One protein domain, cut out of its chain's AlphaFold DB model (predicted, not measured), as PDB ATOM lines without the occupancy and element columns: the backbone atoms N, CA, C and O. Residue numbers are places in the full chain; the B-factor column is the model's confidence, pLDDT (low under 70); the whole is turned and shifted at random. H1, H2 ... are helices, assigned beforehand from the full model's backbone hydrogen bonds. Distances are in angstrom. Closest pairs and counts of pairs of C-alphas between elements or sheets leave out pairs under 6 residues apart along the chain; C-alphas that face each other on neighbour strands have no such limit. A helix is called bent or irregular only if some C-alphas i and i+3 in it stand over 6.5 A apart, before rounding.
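Overview. This is residues 254 to 340 of the 529 residues of the protein "Secretory lipase-domain-containing protein" of Rhodotorula diobovata (UniProt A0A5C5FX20). A compact cluster of mostly short helices is built round one longer helix, H2: H4 crosses it at a wide angle, H1 and H5 pack on its first residues, and H3 folds back from its last ones. H8 packs on H3 as a further piece at one end of the longest axis, and the short H6 packs on H4 and leads on to H7. The printed part has 87 residues with eight named helices, H1 to H8 in chain order, and no named strand; the class is all helix. Helix packing is mostly crossed, that is, most helices that touch stand at wide angles to each other: of 4 pairs of helices that touch and have a tilt, 1 is at a shallow tilt, H4 and H5. The whole is compact, with a radius of gyration of the C-alphas of 11.8 A, and rounded, spanning 32 by 24 by 23 A.

Arrangement. H2, residues 264 to 277, is the hub, touching five other helices. H4, residues 291 to 302, is about perpendicular to it at 76 degrees and touches it with residues 296 to 301 alone; the closest C-alphas, of Ser 269 and Ala 300, are 5.4 A apart. H5, residues 305 to 312, touches residues 264 to 266 of H2, with the C-alphas of Tyr 265 and Leu 312 closest at 5.0 A. Their tilt of 69.6 degrees is only just steep, opposite ways. H4 and H5 form a helical hairpin at a shallow tilt of 8 degrees, opposite ways, but only just touch, with 3 pairs of C-alphas within 8 A. H1, residues 254 to 258, touches H2, closest at the C-alphas of Leu 258 and Ser 264, 5.0 A. H3, residues 279 to 286, touches H2 only at the corner, closest at the C-alphas of Ala 275 and Asn 282, 4.3 A. H8, residues 331 to 339, touches H3 at a steep tilt of 55 degrees, opposite ways; the C-alphas of Leu 281 and Val 332 are closest at 6.4 A. H6, residues 317 to 320, touches H4, where the closest C-alphas, of Gly 293 and Phe 320, are 3.7 A apart. H7, residues 324 to 328, touches H6 only at the corner, with the C-alphas of Ser 318 and Gly 324 closest at 4.7 A. H1 and H8 are apart. Every O i to N i+4 pair is within hydrogen-bond range in H1, H2, H3, H4 and H5, against 4 of 5 in H8 and 0 of 1 in H7, where 1 of 2 O i to N i+3 pairs is; H6 is too short for an O i to N i+4 pair.

Along the chain. H2 is 20.4 A from first to last C-alpha, from (24.493, -39.666, 16.388) to (30.508, -23.340, 27.037). H4 measures 16.8 A, H8 12.0 A and H3 10.4 A. H7 is only just irregular: C-alphas 325 and 328 are 7.0 A apart. H8 ends with C-alpha 339 at (18.293, -22.333, 29.316).

Size, cuts and confidence. The two C-alphas farthest apart, of Thr 306 and Ser 331, are 33.1 A apart. The printed part has no cut, and the seven links are tight. The mean pLDDT of the printed part is 97.1, and no printed residue is under 70.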
ATOM      1  N   THR A 254      15.559 -32.943  19.493       95.44
ATOM      2  CA  THR A 254      16.578 -33.157  18.457       95.44
ATOM      3  C   THR A 254      17.566 -34.236  18.898       95.44
ATOM      4  O   THR A 254      17.857 -35.160  18.147       95.44
ATOM      5  N   LEU A 255      18.016 -34.198  20.153       96.06
ATOM      6  CA  LEU A 255      18.892 -35.212  20.732       96.06
ATOM      7  C   LEU A 255      18.259 -36.611  20.725       96.06
ATOM      8  O   LEU A 255      18.930 -37.592  20.410       96.06
ATOM      9  N   GLU A 256      16.966 -36.709  21.038       95.75
ATOM     10  CA  GLU A 256      16.197 -37.956  20.965       95.75
ATOM     11  C   GLU A 256      16.102 -38.509  19.539       95.75
ATOM     12  O   GLU A 256      16.170 -39.725  19.360       95.75
ATOM     13  N   LEU A 257      15.955 -37.635  18.536       96.50
ATOM     14  CA  LEU A 257      15.912 -38.016  17.122       96.50
ATOM     15  C   LEU A 257      17.269 -38.550  16.634       96.50
ATOM     16  O   LEU A 257      17.314 -39.559  15.934       96.50
ATOM     17  N   LEU A 258      18.361 -37.895  17.038       97.62
ATOM     18  CA  LEU A 258      19.726 -38.225  16.620       97.62
ATOM     19  C   LEU A 258      20.310 -39.451  17.343       97.62
ATOM     20  O   LEU A 258      21.214 -40.115  16.827       97.62
ATOM     21  N   ASN A 259      19.849 -39.757  18.558       97.38
ATOM     22  CA  ASN A 259      20.409 -40.847  19.356       97.38
ATOM     23  C   ASN A 259      20.183 -42.220  18.694       97.38
ATOM     24  O   ASN A 259      19.052 -42.671  18.526       97.38
ATOM     25  N   GLY A 260      21.270 -42.926  18.374       97.00
ATOM     26  CA  GLY A 260      21.241 -44.205  17.665       97.00
ATOM     27  C   GLY A 260      21.001 -44.103  16.154       97.00
ATOM     28  O   GLY A 260      21.002 -45.143  15.494       97.00
ATOM     29  N   SER A 261      20.805 -42.903  15.598       97.44
ATOM     30  CA  SER A 261      20.704 -42.681  14.151       97.44
ATOM     31  C   SER A 261      22.083 -42.610  13.485       97.44
ATOM     32  O   SER A 261      23.132 -42.595  14.134       97.44
ATOM     33  N   ASN A 262      22.111 -42.526  12.158       96.00
ATOM     34  CA  ASN A 262      23.356 -42.329  11.419       96.00
ATOM     35  C   ASN A 262      24.041 -40.980  11.763       96.00
ATOM     36  O   ASN A 262      25.250 -40.828  11.605       96.00
ATOM     37  N   GLU A 263      23.290 -40.045  12.340       96.44
ATOM     38  CA  GLU A 263      23.663 -38.686  12.727       96.44
ATOM     39  C   GLU A 263      23.973 -38.558  14.230       96.44
ATOM     40  O   GLU A 263      24.136 -37.454  14.746       96.44
ATOM     41  N   SER A 264      24.129 -39.673  14.958       97.75
ATOM     42  CA  SER A 264      24.493 -39.666  16.388       97.75
ATOM     43  C   SER A 264      25.791 -38.918  16.720       97.75
ATOM     44  O   SER A 264      25.978 -38.486  17.857       97.75
ATOM     45  N   TYR A 265      26.674 -38.709  15.742       97.31
ATOM     46  CA  TYR A 265      27.862 -37.872  15.909       97.31
ATOM     47  C   TYR A 265      27.514 -36.390  16.183       97.31
ATOM     48  O   TYR A 265      28.233 -35.723  16.923       97.31
ATOM     49  N   LEU A 266      26.383 -35.883  15.675       97.69
ATOM     50  CA  LEU A 266      25.888 -34.535  15.987       97.69
ATOM     51  C   LEU A 266      25.355 -34.455  17.422       97.69
ATOM     52  O   LEU A 266      25.572 -33.460  18.107       97.69
ATOM     53  N   ALA A 267      24.711 -35.522  17.902       97.44
ATOM     54  CA  ALA A 267      24.223 -35.613  19.278       97.44
ATOM     55  C   ALA A 267      25.360 -35.549  20.305       97.44
ATOM     56  O   ALA A 267      25.251 -34.862  21.317       97.44
ATOM     57  N   ILE A 268      26.464 -36.256  20.063       97.94
ATOM     58  CA  ILE A 268      27.626 -36.170  20.953       97.94
ATOM     59  C   ILE A 268      28.353 -34.831  20.807       97.94
ATOM     60  O   ILE A 268      28.742 -34.251  21.818       97.94
ATOM     61  N   SER A 269      28.482 -34.312  19.581       98.19
ATOM     62  CA  SER A 269      29.069 -32.995  19.322       98.19
ATOM     63  C   SER A 269      28.324 -31.895  20.089       98.19
ATOM     64  O   SER A 269      28.956 -31.088  20.760       98.19
ATOM     65  N   SER A 270      26.987 -31.909  20.096       97.75
ATOM     66  CA  SER A 270      26.176 -30.890  20.778       97.75
ATOM     67  C   SER A 270      26.293 -30.946  22.304       97.75
ATOM     68  O   SER A 270      26.411 -29.911  22.960       97.75
ATOM     69  N   ILE A 271      26.348 -32.148  22.891       98.19
ATOM     70  CA  ILE A 271      26.581 -32.315  24.335       98.19
ATOM     71  C   ILE A 271      27.956 -31.760  24.727       98.19
ATOM     72  O   ILE A 271      28.089 -31.079  25.746       98.19
ATOM     73  N   VAL A 272      28.982 -32.056  23.928       98.75
ATOM     74  CA  VAL A 272      30.357 -31.608  24.182       98.75
ATOM     75  C   VAL A 272      30.498 -30.106  23.941       98.75
ATOM     76  O   VAL A 272      31.148 -29.439  24.739       98.75
ATOM     77  N   GLY A 273      29.841 -29.553  22.920       98.44
ATOM     78  CA  GLY A 273      29.797 -28.115  22.650       98.44
ATOM     79  C   GLY A 273      29.161 -27.326  23.797       98.44
ATOM     80  O   GLY A 273      29.761 -26.374  24.300       98.44
ATOM     81  N   LEU A 274      28.018 -27.780  24.325       97.94
ATOM     82  CA  LEU A 274      27.430 -27.196  25.539       97.94
ATOM     83  C   LEU A 274      28.357 -27.331  26.753       97.94
ATOM     84  O   LEU A 274      28.477 -26.400  27.547       97.94
ATOM     85  N   ALA A 275      29.041 -28.464  26.908       98.44
ATOM     86  CA  ALA A 275      30.024 -28.633  27.975       98.44
ATOM     87  C   ALA A 275      31.209 -27.657  27.827       98.44
ATOM     88  O   ALA A 275      31.668 -27.105  28.825       98.44
ATOM     89  N   ASN A 276      31.674 -27.389  26.603       98.44
ATOM     90  CA  ASN A 276      32.739 -26.418  26.337       98.44
ATOM     91  C   ASN A 276      32.327 -24.982  26.728       98.44
ATOM     92  O   ASN A 276      33.174 -24.208  27.170       98.44
ATOM     93  N   ALA A 277      31.037 -24.641  26.623       97.88
ATOM     94  CA  ALA A 277      30.508 -23.340  27.037       97.88
ATOM     95  C   ALA A 277      30.404 -23.170  28.562       97.88
ATOM     96  O   ALA A 277      30.542 -22.055  29.072       97.88
ATOM     97  N   TYR A 278      30.125 -24.256  29.294       98.00
ATOM     98  CA  TYR A 278      29.716 -24.198  30.699       98.00
ATOM     99  C   TYR A 278      30.542 -25.152  31.585       98.00
ATOM    100  O   TYR A 278      30.245 -26.349  31.659       98.00
ATOM    101  N   PRO A 279      31.533 -24.644  32.351       97.44
ATOM    102  CA  PRO A 279      32.413 -25.476  33.180       97.44
ATOM    103  C   PRO A 279      31.698 -26.354  34.223       97.44
ATOM    104  O   PRO A 279      32.151 -27.465  34.510       97.44
ATOM    105  N   GLU A 280      30.575 -25.887  34.785       97.88
ATOM    106  CA  GLU A 280      29.746 -26.678  35.710       97.88
ATOM    107  C   GLU A 280      29.132 -27.897  35.001       97.88
ATOM    108  O   GLU A 280      29.182 -29.008  35.534       97.88
ATOM    109  N   LEU A 281      28.609 -27.711  33.783       98.25
ATOM    110  CA  LEU A 281      28.047 -28.793  32.976       98.25
ATOM    111  C   LEU A 281      29.127 -29.793  32.558       98.25
ATOM    112  O   LEU A 281      28.923 -31.002  32.688       98.25
ATOM    113  N   ASN A 282      30.292 -29.300  32.125       98.50
ATOM    114  CA  ASN A 282      31.424 -30.160  31.787       98.50
ATOM    115  C   ASN A 282      31.849 -31.027  32.975       98.50
ATOM    116  O   ASN A 282      31.956 -32.244  32.841       98.50
ATOM    117  N   SER A 283      32.012 -30.417  34.151       98.56
ATOM    118  CA  SER A 283      32.397 -31.130  35.375       98.56
ATOM    119  C   SER A 283      31.371 -32.199  35.762       98.56
ATOM    120  O   SER A 283      31.738 -33.290  36.202       98.56
ATOM    121  N   TYR A 284      30.076 -31.907  35.586       98.56
ATOM    122  CA  TYR A 284      29.016 -32.886  35.807       98.56
ATOM    123  C   TYR A 284      29.140 -34.074  34.849       98.56
ATOM    124  O   TYR A 284      29.149 -35.213  35.321       98.56
ATOM    125  N   TYR A 285      29.275 -33.831  33.541       98.44
ATOM    126  CA  TYR A 285      29.416 -34.914  32.569       98.44
ATOM    127  C   TYR A 285      30.675 -35.740  32.818       98.44
ATOM    128  O   TYR A 285      30.557 -36.957  32.936       98.44
ATOM    129  N   GLU A 286      31.841 -35.120  33.016       98.25
ATOM    130  CA  GLU A 286      33.092 -35.824  33.340       98.25
ATOM    131  C   GLU A 286      32.947 -36.780  34.535       98.25
ATOM    132  O   GLU A 286      33.506 -37.880  34.524       98.25
ATOM    133  N   GLY A 287      32.147 -36.402  35.539       98.25
ATOM    134  CA  GLY A 287      31.860 -37.225  36.714       98.25
ATOM    135  C   GLY A 287      30.992 -38.459  36.452       98.25
ATOM    136  O   GLY A 287      30.957 -39.361  37.291       98.25
ATOM    137  N   ILE A 288      30.300 -38.524  35.311       98.44
ATOM    138  CA  ILE A 288      29.376 -39.615  34.971       98.44
ATOM    139  C   ILE A 288      29.713 -40.333  33.661       98.44
ATOM    140  O   ILE A 288      28.981 -41.258  33.305       98.44
ATOM    141  N   LEU A 289      30.786 -39.974  32.952       98.75
ATOM    142  CA  LEU A 289      31.186 -40.668  31.722       98.75
ATOM    143  C   LEU A 289      31.688 -42.093  31.995       98.75
ATOM    144  O   LEU A 289      32.461 -42.350  32.921       98.75
ATOM    145  N   THR A 290      31.292 -43.026  31.132       98.81
ATOM    146  CA  THR A 290      31.955 -44.328  30.985       98.81
ATOM    147  C   THR A 290      33.301 -44.153  30.270       98.81
ATOM    148  O   THR A 290      33.599 -43.083  29.742       98.81
ATOM    149  N   GLU A 291      34.139 -45.192  30.209       98.38
ATOM    150  CA  GLU A 291      35.390 -45.121  29.429       98.38
ATOM    151  C   GLU A 291      35.132 -44.890  27.929       98.38
ATOM    152  O   GLU A 291      35.861 -44.144  27.279       98.38
ATOM    153  N   GLU A 292      34.052 -45.469  27.395       97.81
ATOM    154  CA  GLU A 292      33.584 -45.198  26.032       97.81
ATOM    155  C   GLU A 292      33.154 -43.732  25.881       97.81
ATOM    156  O   GLU A 292      33.569 -43.062  24.937       97.81
ATOM    157  N   GLY A 293      32.415 -43.197  26.859       98.44
ATOM    158  CA  GLY A 293      32.005 -41.796  26.869       98.44
ATOM    159  C   GLY A 293      33.169 -40.814  26.926       98.44
ATOM    160  O   GLY A 293      33.181 -39.845  26.172       98.44
ATOM    161  N   LYS A 294      34.195 -41.090  27.742       98.69
ATOM    162  CA  LYS A 294      35.436 -40.295  27.763       98.69
ATOM    163  C   LYS A 294      36.100 -40.270  26.389       98.69
ATOM    164  O   LYS A 294      36.534 -39.215  25.938       98.69
ATOM    165  N   ARG A 295      36.145 -41.417  25.700       98.19
ATOM    166  CA  ARG A 295      36.688 -41.492  24.340       98.19
ATOM    167  C   ARG A 295      35.831 -40.715  23.340       98.19
ATOM    168  O   ARG A 295      36.403 -40.026  22.502       98.19
ATOM    169  N   GLY A 296      34.505 -40.806  23.436       98.25
ATOM    170  CA  GLY A 296      33.571 -40.052  22.597       98.25
ATOM    171  C   GLY A 296      33.708 -38.537  22.768       98.25
ATOM    172  O   GLY A 296      33.782 -37.821  21.775       98.25
ATOM    173  N   PHE A 297      33.832 -38.060  24.010       98.62
ATOM    174  CA  PHE A 297      34.065 -36.643  24.316       98.62
ATOM    175  C   PHE A 297      35.395 -36.151  23.741       98.62
ATOM    176  O   PHE A 297      35.448 -35.088  23.130       98.62
ATOM    177  N   GLU A 298      36.460 -36.941  23.883       98.31
ATOM    178  CA  GLU A 298      37.765 -36.613  23.302       98.31
ATOM    179  C   GLU A 298      37.711 -36.542  21.769       98.31
ATOM    180  O   GLU A 298      38.249 -35.614  21.171       98.31
ATOM    181  N   LEU A 299      37.042 -37.503  21.120       98.12
ATOM    182  CA  LEU A 299      36.841 -37.479  19.668       98.12
ATOM    183  C   LEU A 299      36.097 -36.210  19.241       98.12
ATOM    184  O   LEU A 299      36.565 -35.516  18.348       98.12
ATOM    185  N   ALA A 300      34.998 -35.862  19.911       98.12
ATOM    186  CA  ALA A 300      34.208 -34.679  19.575       98.12
ATOM    187  C   ALA A 300      34.984 -33.357  19.726       98.12
ATOM    188  O   ALA A 300      34.740 -32.429  18.962       98.12
ATOM    189  N   ARG A 301      35.945 -33.271  20.659       97.56
ATOM    190  CA  ARG A 301      36.814 -32.087  20.827       97.56
ATOM    191  C   ARG A 301      37.954 -31.991  19.815       97.56
ATOM    192  O   ARG A 301      38.579 -30.940  19.707       97.56
ATOM    193  N   THR A 302      38.267 -33.082  19.117       96.25
ATOM    194  CA  THR A 302      39.478 -33.185  18.283       96.25
ATOM    195  C   THR A 302      39.203 -33.509  16.819       96.25
ATOM    196  O   THR A 302      40.097 -33.355  15.990       96.25
ATOM    197  N   GLN A 303      37.993 -33.955  16.481       96.25
ATOM    198  CA  GLN A 303      37.621 -34.377  15.137       96.25
ATOM    199  C   GLN A 303      36.523 -33.501  14.551       96.25
ATOM    200  O   GLN A 303      35.529 -33.186  15.202       96.25
ATOM    201  N   CYS A 304      36.672 -33.198  13.265       95.38
ATOM    202  CA  CYS A 304      35.620 -32.559  12.489       95.38
ATOM    203  C   CYS A 304      34.531 -33.573  12.121       95.38
ATOM    204  O   CYS A 304      34.757 -34.784  12.156       95.38
ATOM    205  N   ASN A 305      33.360 -33.089  11.700       92.75
ATOM    206  CA  ASN A 305      32.169 -33.922  11.513       92.75
ATOM    207  C   ASN A 305      32.348 -35.147  10.608       92.75
ATOM    208  O   ASN A 305      31.826 -36.205  10.946       92.75
ATOM    209  N   THR A 306      33.118 -35.069   9.516       92.81
ATOM    210  CA  THR A 306      33.358 -36.251   8.666       92.81
ATOM    211  C   THR A 306      34.099 -37.353   9.426       92.81
ATOM    212  O   THR A 306      33.695 -38.511   9.385       92.81
ATOM    213  N   GLN A 307      35.139 -36.993  10.179       95.25
ATOM    214  CA  GLN A 307      35.907 -37.939  10.997       95.25
ATOM    215  C   GLN A 307      35.092 -38.439  12.193       95.25
ATOM    216  O   GLN A 307      35.149 -39.618  12.543       95.25
ATOM    217  N   LEU A 308      34.312 -37.553  12.815       95.81
ATOM    218  CA  LEU A 308      33.477 -37.909  13.953       95.81
ATOM    219  C   LEU A 308      32.380 -38.900  13.539       95.81
ATOM    220  O   LEU A 308      32.147 -39.874  14.252       95.81
ATOM    221  N   ALA A 309      31.771 -38.711  12.365       95.81
ATOM    222  CA  ALA A 309      30.783 -39.625  11.793       95.81
ATOM    223  C   ALA A 309      31.358 -41.030  11.544       95.81
ATOM    224  O   ALA A 309      30.738 -42.020  11.927       95.81
ATOM    225  N   GLU A 310      32.581 -41.138  11.006       95.56
ATOM    226  CA  GLU A 310      33.260 -42.436  10.826       95.56
ATOM    227  C   GLU A 310      33.384 -43.234  12.132       95.56
ATOM    228  O   GLU A 310      33.403 -44.467  12.108       95.56
ATOM    229  N   ASN A 311      33.465 -42.542  13.273       95.44
ATOM    230  CA  ASN A 311      33.622 -43.162  14.583       95.44
ATOM    231  C   ASN A 311      32.291 -43.341  15.329       95.44
ATOM    232  O   ASN A 311      32.158 -44.309  16.076       95.44
ATOM    233  N   LEU A 312      31.337 -42.415  15.172       97.00
ATOM    234  CA  LEU A 312      30.197 -42.249  16.084       97.00
ATOM    235  C   LEU A 312      28.813 -42.245  15.404       97.00
ATOM    236  O   LEU A 312      27.815 -41.935  16.055       97.00
ATOM    237  N   SER A 313      28.707 -42.624  14.129       97.44
ATOM    238  CA  SER A 313      27.414 -42.908  13.488       97.44
ATOM    239  C   SER A 313      26.763 -44.189  14.031       97.44
ATOM    240  O   SER A 313      27.433 -45.193  14.270       97.44
ATOM    241  N   ASN A 314      25.431 -44.193  14.156       97.69
ATOM    242  CA  ASN A 314      24.615 -45.312  14.661       97.69
ATOM    243  C   ASN A 314      24.936 -45.717  16.113       97.69
ATOM    244  O   ASN A 314      24.716 -46.864  16.515       97.69
ATOM    245  N   VAL A 315      25.463 -44.783  16.907       97.62
ATOM    246  CA  VAL A 315      25.831 -45.008  18.308       97.62
ATOM    247  C   VAL A 315      24.706 -44.553  19.230       97.62
ATOM    248  O   VAL A 315      24.224 -43.428  19.154       97.62
ATOM    249  N   ASN A 316      24.316 -45.416  20.169       97.69
ATOM    250  CA  ASN A 316      23.435 -45.008  21.258       97.69
ATOM    251  C   ASN A 316      24.241 -44.225  22.303       97.69
ATOM    252  O   ASN A 316      24.824 -44.821  23.207       97.69
ATOM    253  N   ILE A 317      24.226 -42.895  22.226       96.38
ATOM    254  CA  ILE A 317      24.985 -42.000  23.111       96.38
ATOM    255  C   ILE A 317      24.640 -42.172  24.598       96.38
ATOM    256  O   ILE A 317      25.418 -41.788  25.464       96.38
ATOM    257  N   SER A 318      23.507 -42.800  24.934       96.81
ATOM    258  CA  SER A 318      23.185 -43.112  26.330       96.81
ATOM    259  C   SER A 318      24.196 -44.075  26.968       96.81
ATOM    260  O   SER A 318      24.325 -44.072  28.189       96.81
ATOM    261  N   THR A 319      24.925 -44.886  26.188       97.62
ATOM    262  CA  THR A 319      25.969 -45.791  26.718       97.62
ATOM    263  C   THR A 319      27.220 -45.047  27.190       97.62
ATOM    264  O   THR A 319      28.021 -45.596  27.951       97.62
ATOM    265  N   PHE A 320      27.377 -43.779  26.802       98.44
ATOM    266  CA  PHE A 320      28.521 -42.954  27.190       98.44
ATOM    267  C   PHE A 320      28.431 -42.482  28.637       98.44
ATOM    268  O   PHE A 320      29.431 -42.062  29.213       98.44
ATOM    269  N   PHE A 321      27.257 -42.599  29.254       98.56
ATOM    270  CA  PHE A 321      27.005 -42.152  30.614       98.56
ATOM    271  C   PHE A 321      26.694 -43.340  31.523       98.56
ATOM    272  O   PHE A 321      25.862 -44.193  31.218       98.56
ATOM    273  N   THR A 322      27.313 -43.369  32.700       98.44
ATOM    274  CA  THR A 322      27.052 -44.356  33.764       98.44
ATOM    275  C   THR A 322      25.596 -44.336  34.244       98.44
ATOM    276  O   THR A 322      25.095 -45.338  34.750       98.44
ATOM    277  N   THR A 323      24.893 -43.219  34.042       97.12
ATOM    278  CA  THR A 323      23.466 -43.033  34.335       97.12
ATOM    279  C   THR A 323      22.538 -43.444  33.183       97.12
ATOM    280  O   THR A 323      21.318 -43.287  33.295       97.12
ATOM    281  N   GLY A 324      23.078 -43.936  32.062       96.44
ATOM    282  CA  GLY A 324      22.306 -44.207  30.851       96.44
ATOM    283  C   GLY A 324      21.598 -42.950  30.336       96.44
ATOM    284  O   GLY A 324      22.062 -41.833  30.558       96.44
ATOM    285  N   ALA A 325      20.409 -43.123  29.754       93.12
ATOM    286  CA  ALA A 325      19.567 -42.031  29.246       93.12
ATOM    287  C   ALA A 325      19.201 -40.965  30.305       93.12
ATOM    288  O   ALA A 325      18.848 -39.845  29.957       93.12
ATOM    289  N   SER A 326      19.335 -41.272  31.602       95.38
ATOM    290  CA  SER A 326      19.065 -40.312  32.683       95.38
ATOM    291  C   SER A 326      20.152 -39.243  32.854       95.38
ATOM    292  O   SER A 326      20.026 -38.416  33.753       95.38
ATOM    293  N   PHE A 327      21.213 -39.232  32.035       95.31
ATOM    294  CA  PHE A 327      22.285 -38.229  32.116       95.31
ATOM    295  C   PHE A 327      21.770 -36.785  32.011       95.31
ATOM    296  O   PHE A 327      22.361 -35.876  32.593       95.31
ATOM    297  N   GLN A 328      20.639 -36.600  31.329       94.19
ATOM    298  CA  GLN A 328      19.960 -35.323  31.119       94.19
ATOM    299  C   GLN A 328      19.087 -34.903  32.311       94.19
ATOM    300  O   GLN A 328      18.728 -33.740  32.423       94.19
ATOM    301  N   ASN A 329      18.744 -35.824  33.218       95.25
ATOM    302  CA  ASN A 329      17.710 -35.611  34.239       95.25
ATOM    303  C   ASN A 329      18.236 -34.969  35.531       95.25
ATOM    304  O   ASN A 329      17.460 -34.731  36.457       95.25
ATOM    305  N   SER A 330      19.546 -34.734  35.647       96.50
ATOM    306  CA  SER A 330      20.088 -34.036  36.815       96.50
ATOM    307  C   SER A 330      19.688 -32.565  36.799       96.50
ATOM    308  O   SER A 330      19.504 -31.970  35.740       96.50
ATOM    309  N   SER A 331      19.629 -31.942  37.976       96.69
ATOM    310  CA  SER A 331      19.388 -30.500  38.077       96.69
ATOM    311  C   SER A 331      20.452 -29.668  37.354       96.69
ATOM    312  O   SER A 331      20.148 -28.577  36.888       96.69
ATOM    313  N   VAL A 332      21.688 -30.178  37.255       97.06
ATOM    314  CA  VAL A 332      22.762 -29.511  36.508       97.06
ATOM    315  C   VAL A 332      22.449 -29.542  35.017       97.06
ATOM    316  O   VAL A 332      22.384 -28.489  34.404       97.06
ATOM    317  N   ALA A 333      22.188 -30.718  34.439       96.50
ATOM    318  CA  ALA A 333      21.886 -30.831  33.013       96.50
ATOM    319  C   ALA A 333      20.598 -30.083  32.632       96.50
ATOM    320  O   ALA A 333      20.597 -29.331  31.659       96.50
ATOM    321  N   GLN A 334      19.534 -30.216  33.432       96.38
ATOM    322  CA  GLN A 334      18.256 -29.539  33.183       96.38
ATOM    323  C   GLN A 334      18.395 -28.017  33.151       96.38
ATOM    324  O   GLN A 334      17.804 -27.390  32.283       96.38
ATOM    325  N   ARG A 335      19.243 -27.421  34.000       96.19
ATOM    326  CA  ARG A 335      19.502 -25.973  33.965       96.19
ATOM    327  C   ARG A 335      19.927 -25.489  32.575       96.19
ATOM    328  O   ARG A 335      19.442 -24.460  32.115       96.19
ATOM    329  N   TYR A 336      20.839 -26.210  31.924       96.12
ATOM    330  CA  TYR A 336      21.368 -25.824  30.613       96.12
ATOM    331  C   TYR A 336      20.439 -26.234  29.466       96.12
ATOM    332  O   TYR A 336      20.354 -25.510  28.481       96.12
ATOM    333  N   ILE A 337      19.694 -27.335  29.608       95.06
ATOM    334  CA  ILE A 337      18.659 -27.736  28.642       95.06
ATOM    335  C   ILE A 337      17.519 -26.709  28.617       95.06
ATOM    336  O   ILE A 337      17.145 -26.232  27.549       95.06
ATOM    337  N   GLU A 338      16.998 -26.325  29.784       95.00
ATOM    338  CA  GLU A 338      15.941 -25.315  29.912       95.00
ATOM    339  C   GLU A 338      16.428 -23.939  29.442       95.00
ATOM    340  O   GLU A 338      15.710 -23.237  28.732       95.00
ATOM    341  N   GLY A 339      17.667 -23.570  29.785       95.00
ATOM    342  CA  GLY A 339      18.293 -22.333  29.316       95.00
ATOM    343  C   GLY A 339      18.612 -22.314  27.817       95.00
ATOM    344  O   GLY A 339      18.735 -21.237  27.243       95.00
ATOM    345  N   GLY A 340      18.728 -23.483  27.186       95.12
ATOM    346  CA  GLY A 340      18.921 -23.647  25.745       95.12
ATOM    347  C   GLY A 340      17.617 -23.754  24.949       95.12
ATOM    348  O   GLY A 340      17.667 -23.881  23.727       95.12
TER     349      GLY A 340